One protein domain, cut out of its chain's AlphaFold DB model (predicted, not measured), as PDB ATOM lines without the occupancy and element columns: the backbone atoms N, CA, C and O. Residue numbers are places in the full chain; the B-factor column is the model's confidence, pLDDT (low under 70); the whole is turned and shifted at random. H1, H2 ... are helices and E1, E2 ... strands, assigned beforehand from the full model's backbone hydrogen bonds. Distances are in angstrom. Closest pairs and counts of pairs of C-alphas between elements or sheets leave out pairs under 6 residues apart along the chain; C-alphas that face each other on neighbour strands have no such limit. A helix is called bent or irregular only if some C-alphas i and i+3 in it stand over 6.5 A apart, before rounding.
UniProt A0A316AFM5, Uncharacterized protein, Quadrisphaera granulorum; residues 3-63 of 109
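This is residues 3 to 63 of the 109 residues of an uncharacterized protein of Quadrisphaera granulorum (UniProt A0A316AFM5). Picture an open V: one arm is a long two-stranded hairpin, E1 and E2, the other is the long helix H1, and the two arms meet in a corner where E2 runs straight on into H1. Past the far end of H1 the chain folds back, and the tail, residues 54 to 63 with the tiny helix H2, reaches free into the open mouth of the V; the hairpin's turn, residues 11 to 16, sticks out at the other arm's end. The printed part has 61 residues, with two named strands and two named helices in the order E1, E2, H1, H2; the sheet, order E1 - E2, is antiparallel and the class is mixed, helices and strands. The whole is loose, with a radius of gyration of the C-alphas of 14.8 A, and flat, spanning 38 by 32 by 16 A.

Find C-alpha 3 at (25.333, 8.218, 54.906); from there strand E1, residues 3 to 11, runs 26.9 A. Strand E2, residues 16 to 25, runs 30.2 A to C-alpha 25 at (23.979, 13.298, 58.254). Helix H1 begins at the next residue and takes residues 26 to 47, 31.4 A, ending at C-alpha 47 at (7.952, 19.195, 32.772). H1 is irregular: look at C-alphas 27 and 30, which are 7.4 A apart. Helix H2 holds residues 57 to 60 and measures 5.2 A.

Begin with the hairpin of E1 and E2, antiparallel neighbours with 165 degrees between their directions. Look for N 3 and O 24, 2.8 A apart, and N 11 and O 16, 2.9 A apart, both within hydrogen-bond range; C-alphas 6 and 21 face each other at 4.2 A. Moving out to H1, its closest C-alpha pair with E1 is Ile 3 and Ala 26, 5.7 A apart. With E2 its closest C-alphas are those of Val 24 and Cys 32, 8.0 A apart. Residues 26 to 32 of H1 make its pairs of C-alphas within 10 A of the sheet. H2 is apart from E1, E2 and H1. In H1, 16 of 18 O i to N i+4 pairs are within hydrogen-bond range; H2 is too short for such a pair, and its one O i to N i+3 pair is within range.

The two C-alphas farthest apart in the domain, those of Gln 13 and Gln 27, are 40.7 A apart. The printed part has no cut. The links E1 to E2 and E2 to H1 are tight, and H1 to H2, with 9 residues between them, is short. Mean pLDDT of the printed part is 86.1; look for low confidence, under 70, at residues 58 to 63.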
ATOM      1  N   ILE A   3      25.640   9.074  56.046       92.12
ATOM      2  CA  ILE A   3      25.333   8.218  54.906       92.12
ATOM      3  C   ILE A   3      26.002   8.868  53.700       92.12
ATOM      4  O   ILE A   3      25.812  10.063  53.467       92.12
ATOM      5  N   ILE A   4      26.803   8.099  52.969       94.00
ATOM      6  CA  ILE A   4      27.549   8.584  51.809       94.00
ATOM      7  C   ILE A   4      27.125   7.752  50.605       94.00
ATOM      8  O   ILE A   4      27.250   6.530  50.623       94.00
ATOM      9  N   TYR A   5      26.615   8.424  49.579       89.38
ATOM     10  CA  TYR A   5      26.421   7.856  48.248       89.38
ATOM     11  C   TYR A   5      27.624   8.232  47.388       89.38
ATOM     12  O   TYR A   5      28.011   9.399  47.395       89.38
ATOM     13  N   VAL A   6      28.202   7.272  46.672       92.06
ATOM     14  CA  VAL A   6      29.341   7.474  45.767       92.06
ATOM     15  C   VAL A   6      28.936   6.976  44.386       92.06
ATOM     16  O   VAL A   6      28.330   5.913  44.282       92.06
ATOM     17  N   ASP A   7      29.283   7.742  43.361       88.75
ATOM     18  CA  ASP A   7      28.980   7.472  41.958       88.75
ATOM     19  C   ASP A   7      30.242   7.623  41.110       88.75
ATOM     20  O   ASP A   7      31.036   8.547  41.337       88.75
ATOM     21  N   ASP A   8      30.425   6.740  40.135       88.69
ATOM     22  CA  ASP A   8      31.473   6.834  39.133       88.69
ATOM     23  C   ASP A   8      30.882   7.104  37.747       88.69
ATOM     24  O   ASP A   8      30.086   6.351  37.200       88.69
ATOM     25  N   SER A   9      31.304   8.214  37.151       82.31
ATOM     26  CA  SER A   9      30.929   8.599  35.796       82.31
ATOM     27  C   SER A   9      32.155   8.500  34.891       82.31
ATOM     28  O   SER A   9      33.079   9.316  34.977       82.31
ATOM     29  N   GLY A  10      32.178   7.476  34.037       83.50
ATOM     30  CA  GLY A  10      33.255   7.195  33.085       83.50
ATOM     31  C   GLY A  10      32.956   7.642  31.652       83.50
ATOM     32  O   GLY A  10      31.803   7.748  31.237       83.50
ATOM     33  N   SER A  11      34.010   7.890  30.873       80.75
ATOM     34  CA  SER A  11      33.933   8.082  29.423       80.75
ATOM     35  C   SER A  11      34.946   7.187  28.717       80.75
ATOM     36  O   SER A  11      36.133   7.513  28.652       80.75
ATOM     37  N   ASP A  12      34.459   6.104  28.110       80.56
ATOM     38  CA  ASP A  12      35.291   5.142  27.369       80.56
ATOM     39  C   ASP A  12      36.089   5.803  26.237       80.56
ATOM     40  O   ASP A  12      37.214   5.411  25.944       80.56
ATOM     41  N   GLN A  13      35.532   6.854  25.623       80.19
ATOM     42  CA  GLN A  13      36.178   7.590  24.531       80.19
ATOM     43  C   GLN A  13      37.419   8.370  24.974       80.19
ATOM     44  O   GLN A  13      38.324   8.582  24.172       80.19
ATOM     45  N   THR A  14      37.449   8.839  26.222       85.81
ATOM     46  CA  THR A  14      38.552   9.663  26.743       85.81
ATOM     47  C   THR A  14      39.443   8.908  27.725       85.81
ATOM     48  O   THR A  14      40.553   9.356  27.998       85.81
ATOM     49  N   GLY A  15      38.973   7.771  28.251       89.62
ATOM     50  CA  GLY A  15      39.661   6.981  29.270       89.62
ATOM     51  C   GLY A  15      39.618   7.593  30.674       89.62
ATOM     52  O   GLY A  15      40.301   7.099  31.568       89.62
ATOM     53  N   PHE A  16      38.842   8.663  30.888       87.94
ATOM     54  CA  PHE A  16      38.696   9.294  32.201       87.94
ATOM     55  C   PHE A  16      37.478   8.769  32.959       87.94
ATOM     56  O   PHE A  16      36.409   8.558  32.386       87.94
ATOM     57  N   VAL A  17      37.640   8.643  34.278       89.56
ATOM     58  CA  VAL A  17      36.567   8.358  35.235       89.56
ATOM     59  C   VAL A  17      36.542   9.469  36.276       89.56
ATOM     60  O   VAL A  17      37.581   9.858  36.811       89.56
ATOM     61  N   THR A  18      35.352   9.997  36.546       87.38
ATOM     62  CA  THR A  18      35.115  10.985  37.598       87.38
ATOM     63  C   THR A  18      34.336  10.327  38.720       87.38
ATOM     64  O   THR A  18      33.244   9.818  38.491       87.38
ATOM     65  N   TYR A  19      34.876  10.378  39.933       90.31
ATOM     66  CA  TYR A  19      34.162   9.959  41.134       90.31
ATOM     67  C   TYR A  19      33.490  11.166  41.775       90.31
ATOM     68  O   TYR A  19      34.118  12.211  41.962       90.31
ATOM     69  N   SER A  20      32.225  11.013  42.137       86.44
ATOM     70  CA  SER A  20      31.462  12.010  42.877       86.44
ATOM     71  C   SER A  20      30.795  11.364  44.084       86.44
ATOM     72  O   SER A  20      30.618  10.148  44.135       86.44
ATOM     73  N   TRP A  21      30.465  12.160  45.095       93.69
ATOM     74  CA  TRP A  21      29.726  11.661  46.245       93.69
ATOM     75  C   TRP A  21      28.842  12.738  46.854       93.69
ATOM     76  O   TRP A  21      29.095  13.937  46.726       93.69
ATOM     77  N   VAL A  22      27.821  12.277  47.567       90.44
ATOM     78  CA  VAL A  22      26.940  13.100  48.391       90.44
ATOM     79  C   VAL A  22      26.921  12.507  49.789       90.44
ATOM     80  O   VAL A  22      26.661  11.318  49.965       90.44
ATOM     81  N   ALA A  23      27.198  13.342  50.788       93.19
ATOM     82  CA  ALA A  23      27.150  12.964  52.192       93.19
ATOM     83  C   ALA A  23      25.968  13.650  52.881       93.19
ATOM     84  O   ALA A  23      25.772  14.856  52.744       93.19
ATOM     85  N   VAL A  24      25.200  12.881  53.650       93.06
ATOM     86  CA  VAL A  24      24.076  13.374  54.452       93.06
ATOM     87  C   VAL A  24      24.248  12.878  55.881       93.06
ATOM     88  O   VAL A  24      24.627  11.728  56.117       93.06
ATOM     89  N   ALA A  25      23.993  13.737  56.866       94.69
ATOM     90  CA  ALA A  25      23.979  13.298  58.254       94.69
ATOM     91  C   ALA A  25      22.832  12.297  58.469       94.69
ATOM     92  O   ALA A  25      21.714  12.513  58.006       94.69
ATOM     93  N   ALA A  26      23.096  11.184  59.155       94.12
ATOM     94  CA  ALA A  26      22.136  10.079  59.237       94.12
ATOM     95  C   ALA A  26      20.779  10.506  59.832       94.12
ATOM     96  O   ALA A  26      19.736  10.028  59.392       94.12
ATOM     97  N   GLN A  27      20.788  11.447  60.780       96.62
ATOM     98  CA  GLN A  27      19.578  12.009  61.382       96.62
ATOM     99  C   GLN A  27      18.695  12.789  60.389       96.62
ATOM    100  O   GLN A  27      17.477  12.834  60.556       96.62
ATOM    101  N   ASP A  28      19.282  13.340  59.324       94.38
ATOM    102  CA  ASP A  28      18.586  14.185  58.349       94.38
ATOM    103  C   ASP A  28      18.091  13.401  57.126       94.38
ATOM    104  O   ASP A  28      17.312  13.923  56.322       94.38
ATOM    105  N   TRP A  29      18.472  12.123  57.004       91.94
ATOM    106  CA  TRP A  29      18.173  11.276  55.845       91.94
ATOM    107  C   TRP A  29      16.692  11.284  55.457       91.94
ATOM    108  O   TRP A  29      16.353  11.493  54.293       91.94
ATOM    109  N   SER A  30      15.793  11.118  56.431       93.19
ATOM    110  CA  SER A  30      14.352  11.074  56.158       93.19
ATOM    111  C   SER A  30      13.826  12.382  55.555       93.19
ATOM    112  O   SER A  30      12.939  12.369  54.701       93.19
ATOM    113  N   THR A  31      14.383  13.521  55.969       94.38
ATOM    114  CA  THR A  31      14.016  14.843  55.459       94.38
ATOM    115  C   THR A  31      14.579  15.062  54.061       94.38
ATOM    116  O   THR A  31      13.841  15.507  53.180       94.38
ATOM    117  N   CYS A  32      15.840  14.694  53.825       93.19
ATOM    118  CA  CYS A  32      16.457  14.743  52.499       93.19
ATOM    119  C   CYS A  32      15.701  13.868  51.490       93.19
ATOM    120  O   CYS A  32      15.351  14.344  50.411       93.19
ATOM    121  N   LEU A  33      15.365  12.631  51.865       92.25
ATOM    122  CA  LEU A  33      14.618  11.710  51.009       92.25
ATOM    123  C   LEU A  33      13.224  12.247  50.666       92.25
ATOM    124  O   LEU A  33      12.822  12.210  49.504       92.25
ATOM    125  N   ARG A  34      12.494  12.802  51.645       94.44
ATOM    126  CA  ARG A  34      11.191  13.437  51.387       94.44
ATOM    127  C   ARG A  34      11.307  14.581  50.382       94.44
ATOM    128  O   ARG A  34      10.508  14.638  49.456       94.44
ATOM    129  N   ARG A  35      12.310  15.454  50.531       94.19
ATOM    130  CA  ARG A  35      12.557  16.551  49.581       94.19
ATOM    131  C   ARG A  35      12.851  16.029  48.175       94.19
ATOM    132  O   ARG A  35      12.275  16.541  47.222       94.19
ATOM    133  N   LEU A  36      13.677  14.989  48.055       91.25
ATOM    134  CA  LEU A  36      14.007  14.377  46.767       91.25
ATOM    135  C   LEU A  36      12.768  13.782  46.075       91.25
ATOM    136  O   LEU A  36      12.564  14.002  44.883       91.25
ATOM    137  N   ILE A  37      11.917  13.070  46.821       92.31
ATOM    138  CA  ILE A  37      10.665  12.500  46.294       92.31
ATOM    139  C   ILE A  37       9.703  13.607  45.855       92.31
ATOM    140  O   ILE A  37       9.118  13.509  44.778       92.31
ATOM    141  N   THR A  38       9.530  14.651  46.671       93.94
ATOM    142  CA  THR A  38       8.677  15.794  46.320       93.94
ATOM    143  C   THR A  38       9.162  16.454  45.035       93.94
ATOM    144  O   THR A  38       8.379  16.605  44.106       93.94
ATOM    145  N   TRP A  39      10.461  16.733  44.933       93.00
ATOM    146  CA  TRP A  39      11.054  17.315  43.732       93.00
ATOM    147  C   TRP A  39      10.854  16.437  42.486       93.00
ATOM    148  O   TRP A  39      10.467  16.932  41.431       93.00
ATOM    149  N   ARG A  40      11.028  15.112  42.600       91.50
ATOM    150  CA  ARG A  40      10.762  14.184  41.485       91.50
ATOM    151  C   ARG A  40       9.302  14.211  41.023       91.50
ATOM    152  O   ARG A  40       9.052  14.073  39.831       91.50
ATOM    153  N   ARG A  41       8.344  14.395  41.936       89.56
ATOM    154  CA  ARG A  41       6.921  14.551  41.586       89.56
ATOM    155  C   ARG A  41       6.640  15.898  40.931       89.56
ATOM    156  O   ARG A  41       5.855  15.949  39.991       89.56
ATOM    157  N   GLU A  42       7.286  16.961  41.403       90.06
ATOM    158  CA  GLU A  42       7.164  18.291  40.807       90.06
ATOM    159  C   GLU A  42       7.611  18.275  39.344       90.06
ATOM    160  O   GLU A  42       6.838  18.714  38.498       90.06
ATOM    161  N   LEU A  43       8.754  17.652  39.027       88.31
ATOM    162  CA  LEU A  43       9.238  17.491  37.646       88.31
ATOM    163  C   LEU A  43       8.231  16.798  36.720       88.31
ATOM    164  O   LEU A  43       8.112  17.151  35.547       88.31
ATOM    165  N   TYR A  44       7.487  15.820  37.234       87.69
ATOM    166  CA  TYR A  44       6.424  15.194  36.457       87.69
ATOM    167  C   TYR A  44       5.295  16.184  36.163       87.69
ATOM    168  O   TYR A  44       4.804  16.256  35.040       87.69
ATOM    169  N   THR A  45       4.891  16.975  37.156       87.31
ATOM    170  CA  THR A  45       3.802  17.946  36.991       87.31
ATOM    171  C   THR A  45       4.177  19.161  36.144       87.31
ATOM    172  O   THR A  45       3.320  19.660  35.422       87.31
ATOM    173  N   SER A  46       5.420  19.650  36.225       88.19
ATOM    174  CA  SER A  46       5.868  20.854  35.516       88.19
ATOM    175  C   SER A  46       6.402  20.563  34.121       88.19
ATOM    176  O   SER A  46       6.129  21.328  33.200       88.19
ATOM    177  N   ASP A  47       7.141  19.464  33.964       85.44
ATOM    178  CA  ASP A  47       7.952  19.195  32.772       85.44
ATOM    179  C   ASP A  47       7.611  17.849  32.114       85.44
ATOM    180  O   ASP A  47       8.248  17.455  31.137       85.44
ATOM    181  N   ALA A  48       6.616  17.127  32.646       87.81
ATOM    182  CA  ALA A  48       6.223  15.791  32.197       87.81
ATOM    183  C   ALA A  48       7.371  14.774  32.179       87.81
ATOM    184  O   ALA A  48       7.373  13.822  31.395       87.81
ATOM    185  N   ILE A  49       8.349  14.963  33.062       86.50
ATOM    186  CA  ILE A  49       9.468  14.044  33.222       86.50
ATOM    187  C   ILE A  49       9.057  12.968  34.223       86.50
ATOM    188  O   ILE A  49       8.847  13.251  35.404       86.50
ATOM    189  N   ALA A  50       8.927  11.727  33.758       85.38
ATOM    190  CA  ALA A  50       8.505  10.619  34.609       85.38
ATOM    191  C   ALA A  50       9.554  10.287  35.684       85.38
ATOM    192  O   ALA A  50      10.757  10.475  35.483       85.38
ATOM    193  N   VAL A  51       9.110   9.791  36.840       81.12
ATOM    194  CA  VAL A  51       9.971   9.549  38.015       81.12
ATOM    195  C   VAL A  51      11.014   8.461  37.735       81.12
ATOM    196  O   VAL A  51      12.137   8.531  38.227       81.12
ATOM    197  N   GLU A  52      10.651   7.485  36.914       82.75
ATOM    198  CA  GLU A  52      11.487   6.407  36.394       82.75
ATOM    199  C   GLU A  52      12.484   6.875  35.327       82.75
ATOM    200  O   GLU A  52      13.435   6.159  35.020       82.75
ATOM    201  N   THR A  53      12.309   8.085  34.785       82.44
ATOM    202  CA  THR A  53      13.232   8.640  33.794       82.44
ATOM    203  C   THR A  53      14.546   8.994  34.476       82.44
ATOM    204  O   THR A  53      14.598   9.800  35.416       82.44
ATOM    205  N   GLU A  54      15.624   8.385  33.998       81.31
ATOM    206  CA  GLU A  54      16.980   8.669  34.448       81.31
ATOM    207  C   GLU A  54      17.486   9.991  33.847       81.31
ATOM    208  O   GLU A  54      17.450  10.202  32.630       81.31
ATOM    209  N   LEU A  55      17.956  10.901  34.706       78.81
ATOM    210  CA  LEU A  55      18.404  12.236  34.308       78.81
ATOM    211  C   LEU A  55      19.924  12.259  34.107       78.81
ATOM    212  O   LEU A  55      20.684  12.488  35.043       78.81
ATOM    213  N   HIS A  56      20.374  12.061  32.868       73.50
ATOM    214  CA  HIS A  56      21.795  12.147  32.510       73.50
ATOM    215  C   HIS A  56      22.189  13.571  32.122       73.50
ATOM    216  O   HIS A  56      21.881  14.004  31.013       73.50
ATOM    217  N   ALA A  57      22.930  14.293  32.966       70.00
ATOM    218  CA  ALA A  57      23.318  15.690  32.708       70.00
ATOM    219  C   ALA A  57      23.932  15.916  31.308       70.00
ATOM    220  O   ALA A  57      23.648  16.920  30.654       70.00
ATOM    221  N   THR A  58      24.700  14.948  30.798       67.50
ATOM    222  CA  THR A  58      25.311  14.978  29.458       67.50
ATOM    223  C   THR A  58      24.300  14.981  28.308       67.50
ATOM    224  O   THR A  58      24.591  15.549  27.255       67.50
ATOM    225  N   LYS A  59      23.119  14.377  28.483       66.75
ATOM    226  CA  LYS A  59      22.038  14.384  27.485       66.75
ATOM    227  C   LYS A  59      21.243  15.692  27.540       66.75
ATOM    228  O   LYS A  59      20.915  16.243  26.493       66.75
ATOM    229  N   PHE A  60      21.001  16.208  28.744       65.69
ATOM    230  CA  PHE A  60      20.131  17.363  28.983       65.69
ATOM    231  C   PHE A  60      20.839  18.691  28.706       65.69
ATOM    232  O   PHE A  60      20.345  19.498  27.924       65.69
ATOM    233  N   LEU A  61      22.022  18.911  29.291       66.88
ATOM    234  CA  LEU A  61      22.746  20.183  29.164       66.88
ATOM    235  C   LEU A  61      23.226  20.442  27.733       66.88
ATOM    236  O   LEU A  61      23.311  21.589  27.305       66.88
ATOM    237  N   ASN A  62      23.493  19.375  26.978       65.75
ATOM    238  CA  ASN A  62      23.921  19.473  25.584       65.75
ATOM    239  C   ASN A  62      22.747  19.490  24.586       65.75
ATOM    240  O   ASN A  62      22.990  19.481  23.380       65.75
ATOM    241  N   GLY A  63      21.491  19.467  25.058       59.66
ATOM    242  CA  GLY A  63      20.293  19.476  24.207       59.66
ATOM    243  C   GLY A  63      20.109  18.220  23.345       59.66
ATOM    244  O   GLY A  63      19.448  18.277  22.313       59.66
TER     245      GLY A  63